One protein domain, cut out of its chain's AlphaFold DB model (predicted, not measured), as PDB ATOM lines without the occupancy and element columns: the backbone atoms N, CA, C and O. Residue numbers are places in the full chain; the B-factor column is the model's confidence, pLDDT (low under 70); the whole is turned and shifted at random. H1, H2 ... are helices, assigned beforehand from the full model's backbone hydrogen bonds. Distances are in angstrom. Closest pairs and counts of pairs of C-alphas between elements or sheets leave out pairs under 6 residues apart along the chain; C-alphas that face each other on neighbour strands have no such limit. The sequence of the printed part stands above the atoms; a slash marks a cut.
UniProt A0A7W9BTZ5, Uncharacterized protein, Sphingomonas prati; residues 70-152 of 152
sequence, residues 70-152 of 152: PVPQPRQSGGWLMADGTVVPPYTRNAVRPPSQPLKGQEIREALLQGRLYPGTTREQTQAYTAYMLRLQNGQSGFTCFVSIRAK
ATOM      1  N   PRO A  70     220.430 204.778 130.194       91.56
ATOM      2  CA  PRO A  70     220.842 204.575 131.572       91.56
ATOM      3  C   PRO A  70     219.957 203.516 132.241       91.56
ATOM      4  O   PRO A  70     218.727 203.535 132.131       91.56
ATOM      5  N   VAL A  71     220.594 202.594 132.957       92.56
ATOM      6  CA  VAL A  71     219.931 201.547 133.736       92.56
ATOM      7  C   VAL A  71     220.525 201.575 135.148       92.56
ATOM      8  O   VAL A  71     221.690 201.227 135.297       92.56
ATOM      9  N   PRO A  72     219.782 201.998 136.188       94.56
ATOM     10  CA  PRO A  72     218.444 202.582 136.164       94.56
ATOM     11  C   PRO A  72     218.440 204.008 135.584       94.56
ATOM     12  O   PRO A  72     219.479 204.614 135.339       94.56
ATOM     13  N   GLN A  73     217.246 204.571 135.402       91.62
ATOM     14  CA  GLN A  73     217.062 205.969 135.015       91.62
ATOM     15  C   GLN A  73     217.665 206.879 136.099       91.62
ATOM     16  O   GLN A  73     217.651 206.499 137.270       91.62
ATOM     17  N   PRO A  74     218.085 208.118 135.779       89.38
ATOM     18  CA  PRO A  74     218.662 209.039 136.764       89.38
ATOM     19  C   PRO A  74     217.788 209.249 138.014       89.38
ATOM     20  O   PRO A  74     218.299 209.318 139.128       89.38
ATOM     21  N   ARG A  75     216.457 209.259 137.838       88.56
ATOM     22  CA  ARG A  75     215.464 209.368 138.927       88.56
ATOM     23  C   ARG A  75     215.424 208.158 139.869       88.56
ATOM     24  O   ARG A  75     214.896 208.270 140.964       88.56
ATOM     25  N   GLN A  76     215.932 207.016 139.421       90.25
ATOM     26  CA  GLN A  76     215.977 205.739 140.139       90.25
ATOM     27  C   GLN A  76     217.430 205.294 140.382       90.25
ATOM     28  O   GLN A  76     217.710 204.110 140.577       90.25
ATOM     29  N   SER A  77     218.374 206.238 140.315       87.12
ATOM     30  CA  SER A  77     219.793 205.967 140.528       87.12
ATOM     31  C   SER A  77     220.052 205.424 141.941       87.12
ATOM     32  O   SER A  77     219.326 205.719 142.887       87.12
ATOM     33  N   GLY A  78     221.068 204.566 142.074       89.69
ATOM     34  CA  GLY A  78     221.421 203.904 143.339       89.69
ATOM     35  C   GLY A  78     220.648 202.613 143.642       89.69
ATOM     36  O   GLY A  78     221.070 201.850 144.512       89.69
ATOM     37  N   GLY A  79     219.570 202.326 142.908       94.69
ATOM     38  CA  GLY A  79     218.837 201.063 143.006       94.69
ATOM     39  C   GLY A  79     219.475 199.909 142.225       94.69
ATOM     40  O   GLY A  79     220.301 200.105 141.330       94.69
ATOM     41  N   TRP A  80     219.092 198.686 142.582       96.56
ATOM     42  CA  TRP A  80     219.437 197.446 141.876       96.56
ATOM     43  C   TRP A  80     218.221 196.909 141.132       96.56
ATOM     44  O   TRP A  80     217.102 197.344 141.393       96.56
ATOM     45  N   LEU A  81     218.420 195.987 140.194       96.62
ATOM     46  CA  LEU A  81     217.334 195.469 139.367       96.62
ATOM     47  C   LEU A  81     216.975 194.047 139.778       96.62
ATOM     48  O   LEU A  81     217.847 193.195 139.882       96.62
ATOM     49  N   MET A  82     215.695 193.754 139.968       97.12
ATOM     50  CA  MET A  82     215.223 192.370 140.014       97.12
ATOM     51  C   MET A  82     215.195 191.757 138.606       97.12
ATOM     52  O   MET A  82     215.285 192.467 137.605       97.12
ATOM     53  N   ALA A  83     215.061 190.430 138.520       95.19
ATOM     54  CA  ALA A  83     214.994 189.705 137.245       95.19
ATOM     55  C   ALA A  83     213.846 190.179 136.334       95.19
ATOM     56  O   ALA A  83     213.941 190.106 135.112       95.19
ATOM     57  N   ASP A  84     212.778 190.700 136.930       94.75
ATOM     58  CA  ASP A  84     211.641 191.279 136.223       94.75
ATOM     59  C   ASP A  84     211.900 192.719 135.738       94.75
ATOM     60  O   ASP A  84     211.074 193.286 135.029       94.75
ATOM     61  N   GLY A  85     213.034 193.320 136.107       94.50
ATOM     62  CA  GLY A  85     213.379 194.700 135.795       94.50
ATOM     63  C   GLY A  85     212.784 195.724 136.762       94.50
ATOM     64  O   GLY A  85     212.688 196.895 136.405       94.50
ATOM     65  N   THR A  86     212.322 195.334 137.953       95.88
ATOM     66  CA  THR A  86     211.911 196.296 138.994       95.88
ATOM     67  C   THR A  86     213.142 196.866 139.682       95.88
ATOM     68  O   THR A  86     214.072 196.121 139.993       95.88
ATOM     69  N   VAL A  87     213.144 198.170 139.962       95.94
ATOM     70  CA  VAL A  87     214.205 198.792 140.757       95.94
ATOM     71  C   VAL A  87     213.912 198.610 142.243       95.94
ATOM     72  O   VAL A  87     212.835 198.959 142.721       95.94
ATOM     73  N   VAL A  88     214.881 198.068 142.969       96.69
ATOM     74  CA  VAL A  88     214.816 197.770 144.403       96.69
ATOM     75  C   VAL A  88     216.000 198.396 145.140       96.69
ATOM     76  O   VAL A  88     216.990 198.770 144.500       96.69
ATOM     77  N   PRO A  89     215.947 198.507 146.481       96.25
ATOM     78  CA  PRO A  89     217.105 198.916 147.264       96.25
ATOM     79  C   PRO A  89     218.342 198.056 146.956       96.25
ATOM     80  O   PRO A  89     218.216 196.868 146.624       96.25
ATOM     81  N   PRO A  90     219.550 198.628 147.062       94.81
ATOM     82  CA  PRO A  90     220.776 197.883 146.822       94.81
ATOM     83  C   PRO A  90     220.900 196.702 147.792       94.81
ATOM     84  O   PRO A  90     220.382 196.745 148.906       94.81
ATOM     85  N   TYR A  91     221.597 195.645 147.365       93.44
ATOM     86  CA  TYR A  91     221.806 194.415 148.149       93.44
ATOM     87  C   TYR A  91     220.532 193.621 148.480       93.44
ATOM     88  O   TYR A  91     220.557 192.718 149.317       93.44
ATOM     89  N   THR A  92     219.423 193.903 147.795       95.62
ATOM     90  CA  THR A  92     218.229 193.056 147.861       95.62
ATOM     91  C   THR A  92     218.542 191.667 147.294       95.62
ATOM     92  O   THR A  92     219.237 191.527 146.285       95.62
ATOM     93  N   ARG A  93     218.031 190.615 147.944       94.00
ATOM     94  CA  ARG A  93     218.215 189.226 147.501       94.00
ATOM     95  C   ARG A  93     217.746 189.061 146.051       94.00
ATOM     96  O   ARG A  93     216.668 189.529 145.700       94.00
ATOM     97  N   ASN A  94     218.534 188.350 145.243       93.56
ATOM     98  CA  ASN A  94     218.271 188.086 143.821       93.56
ATOM     99  C   ASN A  94     218.212 189.341 142.930       93.56
ATOM    100  O   ASN A  94     217.830 189.240 141.765       93.56
ATOM    101  N   ALA A  95     218.589 190.512 143.447       96.19
ATOM    102  CA  ALA A  95     218.753 191.701 142.633       96.19
ATOM    103  C   ALA A  95     220.149 191.717 142.003       96.19
ATOM    104  O   ALA A  95     221.148 191.349 142.626       96.19
ATOM    105  N   VAL A  96     220.221 192.178 140.763       96.31
ATOM    106  CA  VAL A  96     221.461 192.394 140.037       96.31
ATOM    107  C   VAL A  96     221.919 193.840 140.188       96.31
ATOM    108  O   VAL A  96     221.126 194.786 140.171       96.31
ATOM    109  N   ARG A  97     223.235 194.012 140.325       95.62
ATOM    110  CA  ARG A  97     223.877 195.327 140.288       95.62
ATOM    111  C   ARG A  97     223.614 195.975 138.923       95.62
ATOM    112  O   ARG A  97     223.679 195.258 137.935       95.62
ATOM    113  N   PRO A  98     223.354 197.287 138.845       94.44
ATOM    114  CA  PRO A  98     223.224 197.973 137.566       94.44
ATOM    115  C   PRO A  98     224.558 198.071 136.805       94.44
ATOM    116  O   PRO A  98     225.625 197.979 137.422       94.44
ATOM    117  N   PRO A  99     224.527 198.276 135.475       93.19
ATOM    118  CA  PRO A  99     225.735 198.478 134.685       93.19
ATOM    119  C   PRO A  99     226.479 199.751 135.117       93.19
ATOM    120  O   PRO A  99     225.879 200.741 135.530       93.19
ATOM    121  N   SER A 100     227.810 199.732 135.012       89.12
ATOM    122  CA  SER A 100     228.671 200.875 135.364       89.12
ATOM    123  C   SER A 100     228.589 202.030 134.366       89.12
ATOM    124  O   SER A 100     228.991 203.146 134.685       89.12
ATOM    125  N   GLN A 101     228.102 201.756 133.157       90.44
ATOM    126  CA  GLN A 101     227.927 202.715 132.078       90.44
ATOM    127  C   GLN A 101     226.531 202.551 131.469       90.44
ATOM    128  O   GLN A 101     225.970 201.452 131.511       90.44
ATOM    129  N   PRO A 102     225.970 203.616 130.878       91.94
ATOM    130  CA  PRO A 102     224.766 203.505 130.068       91.94
ATOM    131  C   PRO A 102     224.933 202.458 128.960       91.94
ATOM    132  O   PRO A 102     225.966 202.406 128.291       91.94
ATOM    133  N   LEU A 103     223.899 201.646 128.746       92.06
ATOM    134  CA  LEU A 103     223.907 200.621 127.703       92.06
ATOM    135  C   LEU A 103     223.743 201.271 126.334       92.06
ATOM    136  O   LEU A 103     222.902 202.159 126.161       92.06
ATOM    137  N   LYS A 104     224.524 200.834 125.347       92.38
ATOM    138  CA  LYS A 104     224.459 201.414 124.001       92.38
ATOM    139  C   LYS A 104     223.313 200.814 123.197       92.38
ATOM    140  O   LYS A 104     223.039 199.618 123.279       92.38
ATOM    141  N   GLY A 105     222.701 201.622 122.338       90.38
ATOM    142  CA  GLY A 105     221.627 201.199 121.438       90.38
ATOM    143  C   GLY A 105     222.020 200.006 120.566       90.38
ATOM    144  O   GLY A 105     221.221 199.090 120.387       90.38
ATOM    145  N   GLN A 106     223.267 199.957 120.088       89.56
ATOM    146  CA  GLN A 106     223.785 198.803 119.350       89.56
ATOM    147  C   GLN A 106     223.795 197.518 120.194       89.56
ATOM    148  O   GLN A 106     223.303 196.491 119.739       89.56
ATOM    149  N   GLU A 107     224.304 197.576 121.426       92.00
ATOM    150  CA  GLU A 107     224.367 196.419 122.332       92.00
ATOM    151  C   GLU A 107     222.957 195.930 122.683       92.00
ATOM    152  O   GLU A 107     222.689 194.732 122.697       92.00
ATOM    153  N   ILE A 108     222.026 196.865 122.888       92.25
ATOM    154  CA  ILE A 108     220.598 196.595 123.103       92.25
ATOM    155  C   ILE A 108     219.982 195.911 121.892       92.25
ATOM    156  O   ILE A 108     219.283 194.911 122.039       92.25
ATOM    157  N   ARG A 109     220.266 196.403 120.689       89.88
ATOM    158  CA  ARG A 109     219.778 195.799 119.453       89.88
ATOM    159  C   ARG A 109     220.315 194.386 119.255       89.88
ATOM    160  O   ARG A 109     219.539 193.498 118.920       89.88
ATOM    161  N   GLU A 110     221.608 194.166 119.461       91.69
ATOM    162  CA  GLU A 110     222.216 192.835 119.374       91.69
ATOM    163  C   GLU A 110     221.631 191.883 120.427       91.69
ATOM    164  O   GLU A 110     221.299 190.741 120.113       91.69
ATOM    165  N   ALA A 111     221.420 192.355 121.656       92.81
ATOM    166  CA  ALA A 111     220.788 191.557 122.701       92.81
ATOM    167  C   ALA A 111     219.342 191.173 122.354       92.81
ATOM    168  O   ALA A 111     218.958 190.019 122.523       92.81
ATOM    169  N   LEU A 112     218.550 192.105 121.815       90.38
ATOM    170  CA  LEU A 112     217.146 191.864 121.468       90.38
ATOM    171  C   LEU A 112     216.968 191.013 120.207       90.38
ATOM    172  O   LEU A 112     216.120 190.129 120.189       90.38
ATOM    173  N   LEU A 113     217.735 191.289 119.149       90.06
ATOM    174  CA  LEU A 113     217.562 190.637 117.845       90.06
ATOM    175  C   LEU A 113     218.348 189.329 117.724       90.06
ATOM    176  O   LEU A 113     217.926 188.424 117.013       90.06
ATOM    177  N   GLN A 114     219.505 189.237 118.383       91.06
ATOM    178  CA  GLN A 114     220.418 188.094 118.268       91.06
ATOM    179  C   GLN A 114     220.549 187.314 119.584       91.06
ATOM    180  O   GLN A 114     221.236 186.294 119.622       91.06
ATOM    181  N   GLY A 115     219.933 187.777 120.679       90.56
ATOM    182  CA  GLY A 115     220.025 187.115 121.983       90.56
ATOM    183  C   GLY A 115     221.414 187.194 122.624       90.56
ATOM    184  O   GLY A 115     221.756 186.342 123.451       90.56
ATOM    185  N   ARG A 116     222.247 188.169 122.223       93.12
ATOM    186  CA  ARG A 116     223.595 188.357 122.782       93.12
ATOM    187  C   ARG A 116     223.540 188.923 124.203       93.12
ATOM    188  O   ARG A 116     222.594 189.597 124.593       93.12
ATOM    189  N   LEU A 117     224.582 188.638 124.977       94.38
ATOM    190  CA  LEU A 117     224.786 189.231 126.298       94.38
ATOM    191  C   LEU A 117     225.321 190.655 126.161       94.38
ATOM    192  O   LEU A 117     226.102 190.932 125.245       94.38
ATOM    193  N   TYR A 118     224.966 191.532 127.100       93.19
ATOM    194  CA  TYR A 118     225.625 192.835 127.195       93.19
ATOM    195  C   TYR A 118     227.099 192.658 127.589       93.19
ATOM    196  O   TYR A 118     227.433 191.718 128.325       93.19
ATOM    197  N   PRO A 119     228.001 193.540 127.124       90.94
ATOM    198  CA  PRO A 119     229.430 193.402 127.376       90.94
ATOM    199  C   PRO A 119     229.740 193.391 128.876       90.94
ATOM    200  O   PRO A 119     229.327 194.278 129.618       90.94
ATOM    201  N   GLY A 120     230.474 192.367 129.320       90.69
ATOM    202  CA  GLY A 120     230.864 192.211 130.724       90.69
ATOM    203  C   GLY A 120     229.720 191.837 131.674       90.69
ATOM    204  O   GLY A 120     229.875 192.002 132.881       90.69
ATOM    205  N   THR A 121     228.587 191.348 131.156       93.94
ATOM    206  CA  THR A 121     227.422 190.968 131.972       93.94
ATOM    207  C   THR A 121     227.109 189.475 131.917       93.94
ATOM    208  O   THR A 121     227.472 188.778 130.967       93.94
ATOM    209  N   THR A 122     226.403 188.978 132.933       94.31
ATOM    210  CA  THR A 122     225.866 187.609 132.955       94.31
ATOM    211  C   THR A 122     224.496 187.520 132.272       94.31
ATOM    212  O   THR A 122     223.873 188.531 131.927       94.31
ATOM    213  N   ARG A 123     223.995 186.290 132.087       94.38
ATOM    214  CA  ARG A 123     222.653 186.020 131.538       94.38
ATOM    215  C   ARG A 123     221.561 186.684 132.369       94.38
ATOM    216  O   ARG A 123     220.682 187.330 131.808       94.38
ATOM    217  N   GLU A 124     221.653 186.574 133.687       94.00
ATOM    218  CA  GLU A 124     220.684 187.120 134.639       94.00
ATOM    219  C   GLU A 124     220.673 188.649 134.582       94.00
ATOM    220  O   GLU A 124     219.611 189.265 134.529       94.00
ATOM    221  N   GLN A 125     221.857 189.265 134.514       95.25
ATOM    222  CA  GLN A 125     222.001 190.711 134.350       95.25
ATOM    223  C   GLN A 125     221.404 191.189 133.027       95.25
ATOM    224  O   GLN A 125     220.610 192.126 133.011       95.25
ATOM    225  N   THR A 126     221.727 190.511 131.923       95.31
ATOM    226  CA  THR A 126     221.183 190.849 130.601       95.31
ATOM    227  C   THR A 126     219.657 190.775 130.586       95.31
ATOM    228  O   THR A 126     219.001 191.688 130.081       95.31
ATOM    229  N   GLN A 127     219.077 189.732 131.181       94.69
ATOM    230  CA  GLN A 127     217.625 189.585 131.285       94.69
ATOM    231  C   GLN A 127     216.999 190.696 132.130       94.69
ATOM    232  O   GLN A 127     216.077 191.357 131.657       94.69
ATOM    233  N   ALA A 128     217.533 190.964 133.324       96.56
ATOM    234  CA  ALA A 128     217.027 192.011 134.209       96.56
ATOM    235  C   ALA A 128     217.088 193.406 133.564       96.56
ATOM    236  O   ALA A 128     216.131 194.178 133.644       96.56
ATOM    237  N   TYR A 129     218.188 193.732 132.877       95.44
ATOM    238  CA  TYR A 129     218.344 195.020 132.197       95.44
ATOM    239  C   TYR A 129     217.386 195.143 131.010       95.44
ATOM    240  O   TYR A 129     216.795 196.202 130.794       95.44
ATOM    241  N   THR A 130     217.189 194.055 130.263       94.62
ATOM    242  CA  THR A 130     216.216 194.011 129.165       94.62
ATOM    243  C   THR A 130     214.795 194.189 129.694       94.62
ATOM    244  O   THR A 130     214.043 195.009 129.169       94.62
ATOM    245  N   ALA A 131     214.433 193.480 130.766       95.50
ATOM    246  CA  ALA A 131     213.128 193.578 131.413       95.50
ATOM    247  C   ALA A 131     212.858 194.990 131.954       95.50
ATOM    248  O   ALA A 131     211.757 195.518 131.801       95.50
ATOM    249  N   TYR A 132     213.888 195.650 132.485       95.44
ATOM    250  CA  TYR A 132     213.819 197.054 132.868       95.44
ATOM    251  C   TYR A 132     213.554 197.962 131.662       95.44
ATOM    252  O   TYR A 132     212.629 198.771 131.700       95.44
ATOM    253  N   MET A 133     214.301 197.793 130.563       93.31
ATOM    254  CA  MET A 133     214.113 198.568 129.327       93.31
ATOM    255  C   MET A 133     212.716 198.394 128.717       93.31
ATOM    256  O   MET A 133     212.124 199.366 128.249       93.31
ATOM    257  N   LEU A 134     212.147 197.188 128.796       92.88
ATOM    258  CA  LEU A 134     210.777 196.896 128.357       92.88
ATOM    259  C   LEU A 134     209.708 197.690 129.122       92.88
ATOM    260  O   LEU A 134     208.611 197.880 128.598       92.88
ATOM    261  N   ARG A 135     210.030 198.165 130.328       92.56
ATOM    262  CA  ARG A 135     209.137 198.929 131.208       92.56
ATOM    263  C   ARG A 135     209.339 200.437 131.139       92.56
ATOM    264  O   ARG A 135     208.605 201.163 131.813       92.56
ATOM    265  N   LEU A 136     210.312 200.928 130.364       92.00
ATOM    266  CA  LEU A 136     210.475 202.369 130.177       92.00
ATOM    267  C   LEU A 136     209.159 202.948 129.656       92.00
ATOM    268  O   LEU A 136     208.513 202.387 128.773       92.00
ATOM    269  N   GLN A 137     208.778 204.085 130.223       91.62
ATOM    270  CA  GLN A 137     207.578 204.814 129.836       91.62
ATOM    271  C   GLN A 137     207.939 205.994 128.931       91.62
ATOM    272  O   GLN A 137     209.087 206.451 128.901       91.62
ATOM    273  N   ASN A 138     206.933 206.525 128.233       87.56
ATOM    274  CA  ASN A 138     207.055 207.778 127.491       87.56
ATOM    275  C   ASN A 138     207.637 208.881 128.392       87.56
ATOM    276  O   ASN A 138     207.218 209.046 129.536       87.56
ATOM    277  N   GLY A 139     208.618 209.628 127.878       84.38
ATOM    278  CA  GLY A 139     209.300 210.690 128.625       84.38
ATOM    279  C   GLY A 139     210.477 210.232 129.500       84.38
ATOM    280  O   GLY A 139     211.155 211.081 130.076       84.38
ATOM    281  N   GLN A 140     210.774 208.928 129.583       87.81
ATOM    282  CA  GLN A 140     212.014 208.437 130.200       87.81
ATOM    283  C   GLN A 140     213.190 208.449 129.213       87.81
ATOM    284  O   GLN A 140     213.017 208.231 128.009       87.81
ATOM    285  N   SER A 141     214.407 208.678 129.716       85.44
ATOM    286  CA  SER A 141     215.606 208.750 128.879       85.44
ATOM    287  C   SER A 141     215.851 207.412 128.177       85.44
ATOM    288  O   SER A 141     215.892 206.356 128.805       85.44
ATOM    289  N   GLY A 142     216.000 207.449 126.854       87.19
ATOM    290  CA  GLY A 142     216.230 206.252 126.045       87.19
ATOM    291  C   GLY A 142     214.971 205.488 125.618       87.19
ATOM    292  O   GLY A 142     215.098 204.597 124.782       87.19
ATOM    293  N   PHE A 143     213.762 205.849 126.080       90.81
ATOM    294  CA  PHE A 143     212.526 205.163 125.664       90.81
ATOM    295  C   PHE A 143     212.328 205.205 124.144       90.81
ATOM    296  O   PHE A 143     212.154 204.165 123.511       90.81
ATOM    297  N   THR A 144     212.424 206.395 123.544       88.06
ATOM    298  CA  THR A 144     212.275 206.567 122.094       88.06
ATOM    299  C   THR A 144     213.298 205.728 121.334       88.06
ATOM    300  O   THR A 144     212.942 205.069 120.364       88.06
ATOM    301  N   CYS A 145     214.544 205.675 121.819       88.31
ATOM    302  CA  CYS A 145     215.572 204.843 121.205       88.31
ATOM    303  C   CYS A 145     215.210 203.353 121.260       88.31
ATOM    304  O   CYS A 145     215.229 202.668 120.240       88.31
ATOM    305  N   PHE A 146     214.825 202.860 122.437       90.38
ATOM    306  CA  PHE A 146     214.439 201.466 122.628       90.38
ATOM    307  C   PHE A 146     213.256 201.062 121.741       90.38
ATOM    308  O   PHE A 146     213.274 200.002 121.116       90.38
ATOM    309  N   VAL A 147     212.235 201.916 121.633       90.06
ATOM    310  CA  VAL A 147     211.089 201.676 120.745       90.06
ATOM    311  C   VAL A 147     211.517 201.653 119.282       90.06
ATOM    312  O   VAL A 147     211.113 200.745 118.561       90.06
ATOM    313  N   SER A 148     212.375 202.578 118.843       86.25
ATOM    314  CA  SER A 148     212.900 202.574 117.473       86.25
ATOM    315  C   SER A 148     213.717 201.319 117.146       86.25
ATOM    316  O   SER A 148     213.666 200.854 116.011       86.25
ATOM    317  N   ILE A 149     214.437 200.746 118.119       88.25
ATOM    318  CA  ILE A 149     215.149 199.467 117.952       88.25
ATOM    319  C   ILE A 149     214.163 198.309 117.777       88.25
ATOM    320  O   ILE A 149     214.395 197.450 116.936       88.25
ATOM    321  N   ARG A 150     213.071 198.284 118.551       85.00
ATOM    322  CA  ARG A 150     212.057 197.215 118.491       85.00
ATOM    323  C   ARG A 150     211.128 197.299 117.281       85.00
ATOM    324  O   ARG A 150     210.515 196.301 116.929       85.00
ATOM    325  N   ALA A 151     210.982 198.478 116.686       80.69
ATOM    326  CA  ALA A 151     210.133 198.692 115.517       80.69
ATOM    327  C   ALA A 151     210.775 198.221 114.196       80.69
ATOM    328  O   ALA A 151     210.148 198.356 113.145       80.69
ATOM    329  N   LYS A 152     212.020 197.735 114.236       67.31
ATOM    330  CA  LYS A 152     212.828 197.371 113.072       67.31
ATOM    331  C   LYS A 152     213.166 195.889 113.073       67.31
ATOM    332  O   LYS A 152     213.127 195.311 111.968       67.31
TER     333      LYS A 152
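AT A GLANCE: This is residues 70 to 152 of the 152 residues of an uncharacterized protein of Sphingomonas prati (UniProt A0A7W9BTZ5). With little regular structure, this is a small body of loops and three short helices: H2 runs through the middle, with the looped stretch of residues 79 to 96 on one side and H1 and H3, side by side, on the other. The printed part has 83 residues with three named helices, H1, H2, H3 in chain order, and no named strand; it is all helix by class, though named elements hold only 30 residues. It is compact, with a radius of gyration of the C-alphas of 11.9 A, spanning 36 by 27 by 20 A.

IN THESE COORDINATES: Residues 70 to 104 have no named element; within them residues 80 to 81 pair antiparallel with 87 to 88. H1, residues 105 to 114, begins at C-alpha (221.627, 201.199, 121.438) and is 13.5 A long. H2, residues 123 to 134, is 16.4 A long. H3, residues 143 to 150, is 10.7 A long and ends at C-alpha (212.057, 197.215, 118.491).

HOW THE PARTS SIT: H1 and H3 touch, closest at the C-alphas of Arg 109 and Ile 149, 6.1 A apart, the same way at a shallow tilt of 34.7 degrees, only just short of steep. H2 is close to but not clearly touching H3, closest at the C-alphas of Met 133 and Phe 146, 7.3 A. In H1, H2 and H3 every O i to N i+4 pair is within hydrogen-bond range.

THE WHOLE: The C-alphas farthest apart, of Tyr 91 and Lys 152, are 36.3 A apart. The printed part has no cut, and both links between helices are short. Only residue 152 has pLDDT under 70.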